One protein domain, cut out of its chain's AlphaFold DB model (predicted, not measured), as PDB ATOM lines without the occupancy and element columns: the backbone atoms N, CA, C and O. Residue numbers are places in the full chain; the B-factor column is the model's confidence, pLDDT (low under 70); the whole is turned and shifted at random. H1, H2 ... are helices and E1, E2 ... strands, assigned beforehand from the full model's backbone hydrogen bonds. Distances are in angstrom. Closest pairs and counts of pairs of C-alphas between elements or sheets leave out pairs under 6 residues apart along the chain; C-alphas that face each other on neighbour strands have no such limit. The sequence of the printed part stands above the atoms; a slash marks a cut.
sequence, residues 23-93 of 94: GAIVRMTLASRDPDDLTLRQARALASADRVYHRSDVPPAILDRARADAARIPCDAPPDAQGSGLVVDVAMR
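Overview. This is residues 23 to 93 of the 94 residues of an uncharacterized protein of Sphingomonas sp. (UniProt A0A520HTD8). A small twisted wall of four parallel strands has helix H1 slantwise over one face, above E4 and E1; short H2 only grazes it. The 71 printed residues run E1 H1 E2 H2 E3 E4, sheet order E1 E4 E2 E3, class mixed, with under half in named elements. The whole is compact, radius of gyration of the C-alphas 10.8 A, spanning 30 by 22 by 18 A.

Arrangement. Start at E4, residues 87 to 92: within hydrogen-bond range are N 28 of E1, residues 25 to 30, and O 89, 2.9 A, and N 90 and O 53 of E2, residues 51 to 54, 2.8 A. Beside E2 find edge strand E3, residues 71 to 74, with N 52 and O 71 at 2.8 A. H1, residues 40 to 48, has height 9.7 A over the sheet; its closest C-alphas to E4 are Leu 46 and Val 88, 6.8 A. Every O i to N i+4 pair in H1 is within range; H2, residues 60 to 63, is too short for one. E1, H1, E2 make a split strand-helix-strand unit, E4 between its strands; E2, H2, E3 make one of neighbour strands; both crossovers are right-handed.

Along the chain. Find C-alpha 25 at (-36.085, 131.519, 2.053); E1 runs 15.8 A. E4 runs 16.9 A to C-alpha 92 at (-20.708, 134.475, -3.583).

Size, cuts and confidence. The printed part has no cut. The link E3 to E4, residues 75 to 86, is long, and its residues 80 to 83 have pLDDT under 70, as has residue 23, the first printed residue, before E1.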
ATOM      1  N   GLY A  23     -43.172 129.779   1.922       63.75
ATOM      2  CA  GLY A  23     -42.456 131.056   1.927       63.75
ATOM      3  C   GLY A  23     -41.091 131.058   2.632       63.75
ATOM      4  O   GLY A  23     -40.503 132.127   2.800       63.75
ATOM      5  N   ALA A  24     -40.539 129.906   3.033       76.31
ATOM      6  CA  ALA A  24     -39.192 129.857   3.603       76.31
ATOM      7  C   ALA A  24     -38.106 130.170   2.553       76.31
ATOM      8  O   ALA A  24     -37.947 129.452   1.562       76.31
ATOM      9  N   ILE A  25     -37.307 131.215   2.813       87.81
ATOM     10  CA  ILE A  25     -36.085 131.519   2.053       87.81
ATOM     11  C   ILE A  25     -34.867 130.978   2.803       87.81
ATOM     12  O   ILE A  25     -34.556 131.424   3.909       87.81
ATOM     13  N   VAL A  26     -34.106 130.095   2.160       91.31
ATOM     14  CA  VAL A  26     -32.768 129.703   2.610       91.31
ATOM     15  C   VAL A  26     -31.738 130.580   1.908       91.31
ATOM     16  O   VAL A  26     -31.455 130.410   0.723       91.31
ATOM     17  N   ARG A  27     -31.154 131.522   2.652       92.75
ATOM     18  CA  ARG A  27     -30.047 132.352   2.161       92.75
ATOM     19  C   ARG A  27     -28.721 131.647   2.399       92.75
ATOM     20  O   ARG A  27     -28.459 131.176   3.509       92.75
ATOM     21  N   MET A  28     -27.869 131.599   1.382       93.38
ATOM     22  CA  MET A  28     -26.526 131.044   1.508       93.38
ATOM     23  C   MET A  28     -25.486 131.880   0.770       93.38
ATOM     24  O   MET A  28     -25.702 132.352  -0.344       93.38
ATOM     25  N   THR A  29     -24.323 132.009   1.404       94.81
ATOM     26  CA  THR A  29     -23.146 132.652   0.827       94.81
ATOM     27  C   THR A  29     -22.079 131.592   0.589       94.81
ATOM     28  O   THR A  29     -21.730 130.845   1.509       94.81
ATOM     29  N   LEU A  30     -21.593 131.493  -0.643       94.56
ATOM     30  CA  LEU A  30     -20.624 130.485  -1.066       94.56
ATOM     31  C   LEU A  30     -19.207 131.040  -0.966       94.56
ATOM     32  O   LEU A  30     -18.932 132.145  -1.423       94.56
ATOM     33  N   ALA A  31     -18.303 130.273  -0.362       94.06
ATOM     34  CA  ALA A  31     -16.898 130.659  -0.236       94.06
ATOM     35  C   ALA A  31     -16.049 130.236  -1.447       94.06
ATOM     36  O   ALA A  31     -14.958 130.764  -1.632       94.06
ATOM     37  N   SER A  32     -16.545 129.296  -2.256       94.50
ATOM     38  CA  SER A  32     -15.852 128.731  -3.414       94.50
ATOM     39  C   SER A  32     -16.764 128.708  -4.636       94.50
ATOM     40  O   SER A  32     -17.990 128.670  -4.513       94.50
ATOM     41  N   ARG A  33     -16.138 128.763  -5.814       94.88
ATOM     42  CA  ARG A  33     -16.789 128.624  -7.125       94.88
ATOM     43  C   ARG A  33     -16.859 127.167  -7.590       94.88
ATOM     44  O   ARG A  33     -17.468 126.899  -8.624       94.88
ATOM     45  N   ASP A  34     -16.231 126.258  -6.853       95.44
ATOM     46  CA  ASP A  34     -16.248 124.832  -7.140       95.44
ATOM     47  C   ASP A  34     -17.527 124.190  -6.563       95.44
ATOM     48  O   ASP A  34     -17.804 124.355  -5.370       95.44
ATOM     49  N   PRO A  35     -18.349 123.487  -7.368       94.62
ATOM     50  CA  PRO A  35     -19.500 122.748  -6.852       94.62
ATOM     51  C   PRO A  35     -19.134 121.656  -5.835       94.62
ATOM     52  O   PRO A  35     -19.981 121.331  -5.001       94.62
ATOM     53  N   ASP A  36     -17.920 121.107  -5.873       96.06
ATOM     54  CA  ASP A  36     -17.488 120.052  -4.948       96.06
ATOM     55  C   ASP A  36     -17.194 120.596  -3.538       96.06
ATOM     56  O   ASP A  36     -17.250 119.854  -2.556       96.06
ATOM     57  N   ASP A  37     -16.995 121.912  -3.407       96.75
ATOM     58  CA  ASP A  37     -16.815 122.603  -2.125       96.75
ATOM     59  C   ASP A  37     -18.146 122.938  -1.421       96.75
ATOM     60  O   ASP A  37     -18.162 123.520  -0.327       96.75
ATOM     61  N   LEU A  38     -19.291 122.597  -2.024       95.62
ATOM     62  CA  LEU A  38     -20.586 122.785  -1.381       95.62
ATOM     63  C   LEU A  38     -20.677 121.927  -0.119       95.62
ATOM     64  O   LEU A  38     -20.576 120.700  -0.139       95.62
ATOM     65  N   THR A  39     -20.990 122.568   1.006       95.62
ATOM     66  CA  THR A  39     -21.319 121.819   2.219       95.62
ATOM     67  C   THR A  39     -22.570 120.975   1.986       95.62
ATOM     68  O   THR A  39     -23.486 121.370   1.259       95.62
ATOM     69  N   LEU A  40     -22.687 119.854   2.703       95.12
ATOM     70  CA  LEU A  40     -23.858 118.976   2.611       95.12
ATOM     71  C   LEU A  40     -25.186 119.720   2.836       95.12
ATOM     72  O   LEU A  40     -26.199 119.397   2.220       95.12
ATOM     73  N   ARG A  41     -25.190 120.740   3.703       93.62
ATOM     74  CA  ARG A  41     -26.363 121.590   3.943       93.62
ATOM     75  C   ARG A  41     -26.722 122.431   2.714       93.62
ATOM     76  O   ARG A  41     -27.898 122.516   2.383       93.62
ATOM     77  N   GLN A  42     -25.735 123.039   2.055       96.06
ATOM     78  CA  GLN A  42     -25.950 123.848   0.849       96.06
ATOM     79  C   GLN A  42     -26.414 122.980  -0.322       96.06
ATOM     80  O   GLN A  42     -27.415 123.303  -0.955       96.06
ATOM     81  N   ALA A  43     -25.750 121.842  -0.545       95.69
ATOM     82  CA  ALA A  43     -26.132 120.891  -1.585       95.69
ATOM     83  C   ALA A  43     -27.571 120.385  -1.390       95.69
ATOM     84  O   ALA A  43     -28.357 120.379  -2.332       95.69
ATOM     85  N   ARG A  44     -27.955 120.033  -0.151       94.19
ATOM     86  CA  ARG A  44     -29.336 119.627   0.165       94.19
ATOM     87  C   ARG A  44     -30.343 120.740  -0.087       94.19
ATOM     88  O   ARG A  44     -31.372 120.464  -0.684       94.19
ATOM     89  N   ALA A  45     -30.043 121.968   0.333       93.25
ATOM     90  CA  ALA A  45     -30.934 123.103   0.119       93.25
ATOM     91  C   ALA A  45     -31.168 123.374  -1.378       93.25
ATOM     92  O   ALA A  45     -32.316 123.547  -1.781       93.25
ATOM     93  N   LEU A  46     -30.113 123.335  -2.203       94.88
ATOM     94  CA  LEU A  46     -30.220 123.440  -3.664       94.88
ATOM     95  C   LEU A  46     -31.053 122.294  -4.255       94.88
ATOM     96  O   LEU A  46     -31.970 122.538  -5.037       94.88
ATOM     97  N   ALA A  47     -30.787 121.054  -3.841       94.12
ATOM     98  CA  ALA A  47     -31.507 119.873  -4.315       94.12
ATOM     99  C   ALA A  47     -32.987 119.832  -3.887       94.12
ATOM    100  O   ALA A  47     -33.762 119.073  -4.459       94.12
ATOM    101  N   SER A  48     -33.395 120.625  -2.895       92.19
ATOM    102  CA  SER A  48     -34.798 120.777  -2.489       92.19
ATOM    103  C   SER A  48     -35.463 122.046  -3.028       92.19
ATOM    104  O   SER A  48     -36.655 122.227  -2.808       92.19
ATOM    105  N   ALA A  49     -34.722 122.936  -3.692       92.62
ATOM    106  CA  ALA A  49     -35.225 124.242  -4.106       92.62
ATOM    107  C   ALA A  49     -36.242 124.131  -5.248       92.62
ATOM    108  O   ALA A  49     -35.971 123.487  -6.260       92.62
ATOM    109  N   ASP A  50     -37.372 124.825  -5.120       91.31
ATOM    110  CA  ASP A  50     -38.304 125.040  -6.231       91.31
ATOM    111  C   ASP A  50     -37.878 126.255  -7.065       91.31
ATOM    112  O   ASP A  50     -38.048 126.290  -8.286       91.31
ATOM    113  N   ARG A  51     -37.296 127.266  -6.404       91.56
ATOM    114  CA  ARG A  51     -36.766 128.478  -7.044       91.56
ATOM    115  C   ARG A  51     -35.390 128.815  -6.484       91.56
ATOM    116  O   ARG A  51     -35.207 128.870  -5.268       91.56
ATOM    117  N   VAL A  52     -34.446 129.089  -7.376       94.00
ATOM    118  CA  VAL A  52     -33.085 129.519  -7.051       94.00
ATOM    119  C   VAL A  52     -32.888 130.934  -7.566       94.00
ATOM    120  O   VAL A  52     -32.782 131.161  -8.772       94.00
ATOM    121  N   TYR A  53     -32.822 131.881  -6.641       94.19
ATOM    122  CA  TYR A  53     -32.380 133.238  -6.911       94.19
ATOM    123  C   TYR A  53     -30.867 133.286  -6.782       94.19
ATOM    124  O   TYR A  53     -30.306 132.747  -5.827       94.19
ATOM    125  N   HIS A  54     -30.199 133.892  -7.753       94.88
ATOM    126  CA  HIS A  54     -28.744 133.925  -7.753       94.88
ATOM    127  C   HIS A  54     -28.203 135.265  -8.228       94.88
ATOM    128  O   HIS A  54     -28.768 135.918  -9.109       94.88
ATOM    129  N   ARG A  55     -27.066 135.650  -7.650       94.19
ATOM    130  CA  ARG A  55     -26.249 136.753  -8.157       94.19
ATOM    131  C   ARG A  55     -25.558 136.346  -9.464       94.19
ATOM    132  O   ARG A  55     -25.417 135.157  -9.771       94.19
ATOM    133  N   SER A  56     -25.147 137.334 -10.255       92.38
ATOM    134  CA  SER A  56     -24.510 137.113 -11.563       92.38
ATOM    135  C   SER A  56     -23.137 136.439 -11.475       92.38
ATOM    136  O   SER A  56     -22.637 135.924 -12.469       92.38
ATOM    137  N   ASP A  57     -22.511 136.465 -10.300       92.81
ATOM    138  CA  ASP A  57     -21.194 135.894 -10.027       92.81
ATOM    139  C   ASP A  57     -21.237 134.428  -9.566       92.81
ATOM    140  O   ASP A  57     -20.180 133.809  -9.400       92.81
ATOM    141  N   VAL A  58     -22.436 133.856  -9.387       94.88
ATOM    142  CA  VAL A  58     -22.627 132.449  -9.027       94.88
ATOM    143  C   VAL A  58     -22.385 131.557 -10.254       94.88
ATOM    144  O   VAL A  58     -23.063 131.715 -11.272       94.88
ATOM    145  N   PRO A  59     -21.456 130.586 -10.184       95.81
ATOM    146  CA  PRO A  59     -21.150 129.710 -11.310       95.81
ATOM    147  C   PRO A  59     -22.336 128.830 -11.742       95.81
ATOM    148  O   PRO A  59     -22.998 128.233 -10.886       95.81
ATOM    149  N   PRO A  60     -22.540 128.617 -13.058       95.06
ATOM    150  CA  PRO A  60     -23.577 127.718 -13.570       95.06
ATOM    151  C   PRO A  60     -23.481 126.293 -13.013       95.06
ATOM    152  O   PRO A  60     -24.500 125.697 -12.686       95.06
ATOM    153  N   ALA A  61     -22.261 125.783 -12.807       96.12
ATOM    154  CA  ALA A  61     -22.031 124.444 -12.263       96.12
ATOM    155  C   ALA A  61     -22.619 124.249 -10.853       96.12
ATOM    156  O   ALA A  61     -23.000 123.136 -10.498       96.12
ATOM    157  N   ILE A  62     -22.723 125.323 -10.061       96.56
ATOM    158  CA  ILE A  62     -23.384 125.305  -8.751       96.56
ATOM    159  C   ILE A  62     -24.905 125.323  -8.924       96.56
ATOM    160  O   ILE A  62     -25.609 124.567  -8.256       96.56
ATOM    161  N   LEU A  63     -25.422 126.137  -9.850       96.12
ATOM    162  CA  LEU A  63     -26.854 126.179 -10.172       96.12
ATOM    163  C   LEU A  63     -27.356 124.829 -10.711       96.12
ATOM    164  O   LEU A  63     -28.481 124.428 -10.430       96.12
ATOM    165  N   ASP A  64     -26.499 124.086 -11.410       96.12
ATOM    166  CA  ASP A  64     -26.760 122.725 -11.890       96.12
ATOM    167  C   ASP A  64     -26.792 121.661 -10.779       96.12
ATOM    168  O   ASP A  64     -26.988 120.479 -11.066       96.12
ATOM    169  N   ARG A  65     -26.570 122.036  -9.512       95.81
ATOM    170  CA  ARG A  65     -26.824 121.166  -8.350       95.81
ATOM    171  C   ARG A  65     -28.235 121.326  -7.790       95.81
ATOM    172  O   ARG A  65     -28.633 120.541  -6.930       95.81
ATOM    173  N   ALA A  66     -28.986 122.320  -8.261       96.06
ATOM    174  CA  ALA A  66     -30.406 122.416  -7.965       96.06
ATOM    175  C   ALA A  66     -31.201 121.318  -8.686       96.06
ATOM    176  O   ALA A  66     -30.681 120.623  -9.564       96.06
ATOM    177  N   ARG A  67     -32.484 121.171  -8.336       93.00
ATOM    178  CA  ARG A  67     -33.383 120.293  -9.096       93.00
ATOM    179  C   ARG A  67     -33.417 120.710 -10.566       93.00
ATOM    180  O   ARG A  67     -33.331 121.894 -10.889       93.00
ATOM    181  N   ALA A  68     -33.582 119.732 -11.453       93.25
ATOM    182  CA  ALA A  68     -33.631 119.976 -12.895       93.25
ATOM    183  C   ALA A  68     -34.804 120.884 -13.310       93.25
ATOM    184  O   ALA A  68     -34.709 121.591 -14.308       93.25
ATOM    185  N   ASP A  69     -35.889 120.874 -12.536       91.44
ATOM    186  CA  ASP A  69     -37.092 121.679 -12.734       91.44
ATOM    187  C   ASP A  69     -37.115 122.976 -11.905       91.44
ATOM    188  O   ASP A  69     -38.075 123.740 -12.002       91.44
ATOM    189  N   ALA A  70     -36.077 123.255 -11.108       93.69
ATOM    190  CA  ALA A  70     -36.022 124.470 -10.303       93.69
ATOM    191  C   ALA A  70     -35.935 125.718 -11.193       93.69
ATOM    192  O   ALA A  70     -35.066 125.822 -12.066       93.69
ATOM    193  N   ALA A  71     -36.789 126.711 -10.935       92.81
ATOM    194  CA  ALA A  71     -36.736 127.982 -11.648       92.81
ATOM    195  C   ALA A  71     -35.488 128.770 -11.223       92.81
ATOM    196  O   ALA A  71     -35.315 129.067 -10.040       92.81
ATOM    197  N   ARG A  72     -34.622 129.127 -12.175       93.94
ATOM    198  CA  ARG A  72     -33.389 129.893 -11.929       93.94
ATOM    199  C   ARG A  72     -33.625 131.355 -12.290       93.94
ATOM    200  O   ARG A  72     -33.934 131.654 -13.442       93.94
ATOM    201  N   ILE A  73     -33.526 132.245 -11.307       93.25
ATOM    202  CA  ILE A  73     -33.904 133.652 -11.442       93.25
ATOM    203  C   ILE A  73     -32.689 134.523 -11.088       93.25
ATOM    204  O   ILE A  73     -32.314 134.592  -9.914       93.25
ATOM    205  N   PRO A  74     -32.050 135.194 -12.061       91.88
ATOM    206  CA  PRO A  74     -30.990 136.146 -11.760       91.88
ATOM    207  C   PRO A  74     -31.581 137.345 -11.009       91.88
ATOM    208  O   PRO A  74     -32.585 137.914 -11.437       91.88
ATOM    209  N   CYS A  75     -30.984 137.720  -9.880       88.31
ATOM    210  CA  CYS A  75     -31.439 138.860  -9.085       88.31
ATOM    211  C   CYS A  75     -30.297 139.449  -8.258       88.31
ATOM    212  O   CYS A  75     -29.533 138.698  -7.650       88.31
ATOM    213  N   ASP A  76     -30.222 140.779  -8.180       81.19
ATOM    214  CA  ASP A  76     -29.196 141.507  -7.415       81.19
ATOM    215  C   ASP A  76     -29.562 141.688  -5.932       81.19
ATOM    216  O   ASP A  76     -28.688 141.883  -5.083       81.19
ATOM    217  N   ALA A  77     -30.848 141.570  -5.598       76.88
ATOM    218  CA  ALA A  77     -31.370 141.672  -4.239       76.88
ATOM    219  C   ALA A  77     -32.097 140.381  -3.822       76.88
ATOM    220  O   ALA A  77     -32.592 139.648  -4.680       76.88
ATOM    221  N   PRO A  78     -32.194 140.077  -2.515       71.50
ATOM    222  CA  PRO A  78     -33.018 138.968  -2.052       71.50
ATOM    223  C   PRO A  78     -34.476 139.185  -2.489       71.50
ATOM    224  O   PRO A  78     -34.975 140.304  -2.352       71.50
ATOM    225  N   PRO A  79     -35.174 138.153  -2.986       72.75
ATOM    226  CA  PRO A  79     -36.588 138.273  -3.321       72.75
ATOM    227  C   PRO A  79     -37.433 138.472  -2.057       72.75
ATOM    228  O   PRO A  79     -37.154 137.870  -1.014       72.75
ATOM    229  N   ASP A  80     -38.522 139.230  -2.176       68.25
ATOM    230  CA  ASP A  80     -39.648 139.101  -1.252       68.25
ATOM    231  C   ASP A  80     -40.337 137.774  -1.576       68.25
ATOM    232  O   ASP A  80     -41.002 137.634  -2.605       68.25
ATOM    233  N   ALA A  81     -40.112 136.742  -0.755       61.88
ATOM    234  CA  ALA A  81     -40.745 135.449  -0.985       61.88
ATOM    235  C   ALA A  81     -42.250 135.554  -0.759       61.88
ATOM    236  O   ALA A  81     -42.742 135.501   0.366       61.88
ATOM    237  N   GLN A  82     -42.979 135.659  -1.861       60.09
ATOM    238  CA  GLN A  82     -44.401 135.387  -1.925       60.09
ATOM    239  C   GLN A  82     -44.603 134.127  -2.768       60.09
ATOM    240  O   GLN A  82     -44.185 134.066  -3.924       60.09
ATOM    241  N   GLY A  83     -45.225 133.106  -2.182       65.50
ATOM    242  CA  GLY A  83     -45.589 131.870  -2.874       65.50
ATOM    243  C   GLY A  83     -45.182 130.605  -2.128       65.50
ATOM    244  O   GLY A  83     -44.416 130.647  -1.167       65.50
ATOM    245  N   SER A  84     -45.710 129.478  -2.596       73.38
ATOM    246  CA  SER A  84     -45.418 128.166  -2.030       73.38
ATOM    247  C   SER A  84     -44.059 127.626  -2.472       73.38
ATOM    248  O   SER A  84     -43.513 128.043  -3.510       73.38
ATOM    249  N   GLY A  85     -43.543 126.683  -1.681       83.50
ATOM    250  CA  GLY A  85     -42.300 125.956  -1.947       83.50
ATOM    251  C   GLY A  85     -41.036 126.596  -1.367       83.50
ATOM    252  O   GLY A  85     -41.055 127.696  -0.809       83.50
ATOM    253  N   LEU A  86     -39.915 125.885  -1.500       88.25
ATOM    254  CA  LEU A  86     -38.615 126.313  -0.997       88.25
ATOM    255  C   LEU A  86     -37.951 127.295  -1.961       88.25
ATOM    256  O   LEU A  86     -37.688 126.976  -3.127       88.25
ATOM    257  N   VAL A  87     -37.581 128.459  -1.434       91.81
ATOM    258  CA  VAL A  87     -36.770 129.443  -2.148       91.81
ATOM    259  C   VAL A  87     -35.342 129.411  -1.615       91.81
ATOM    260  O   VAL A  87     -35.118 129.456  -0.407       91.81
ATOM    261  N   VAL A  88     -34.362 129.375  -2.514       93.19
ATOM    262  CA  VAL A  88     -32.943 129.519  -2.168       93.19
ATOM    263  C   VAL A  88     -32.400 130.799  -2.797       93.19
ATOM    264  O   VAL A  88     -32.573 131.004  -3.993       93.19
ATOM    265  N   ASP A  89     -31.745 131.650  -2.004       94.31
ATOM    266  CA  ASP A  89     -31.012 132.837  -2.480       94.31
ATOM    267  C   ASP A  89     -29.509 132.592  -2.309       94.31
ATOM    268  O   ASP A  89     -29.030 132.349  -1.192       94.31
ATOM    269  N   VAL A  90     -28.782 132.606  -3.425       94.50
ATOM    270  CA  VAL A  90     -27.366 132.246  -3.512       94.50
ATOM    271  C   VAL A  90     -26.544 133.458  -3.927       94.50
ATOM    272  O   VAL A  90     -26.787 134.078  -4.963       94.50
ATOM    273  N   ALA A  91     -25.509 133.744  -3.147       94.44
ATOM    274  CA  ALA A  91     -24.502 134.745  -3.475       94.44
ATOM    275  C   ALA A  91     -23.098 134.193  -3.229       94.44
ATOM    276  O   ALA A  91     -22.903 133.325  -2.373       94.44
ATOM    277  N   MET A  92     -22.103 134.715  -3.939       94.31
ATOM    278  CA  MET A  92     -20.708 134.475  -3.583       94.31
ATOM    279  C   MET A  92     -20.307 135.362  -2.404       94.31
ATOM    280  O   MET A  92     -20.852 136.446  -2.188       94.31
ATOM    281  N   ARG A  93     -19.346 134.893  -1.611       90.38
ATOM    282  CA  ARG A  93     -18.658 135.733  -0.636       90.38
ATOM    283  C   ARG A  93     -17.780 136.726  -1.403       90.38
ATOM    284  O   ARG A  93     -17.001 136.295  -2.251       90.38
TER     285      ARG A  93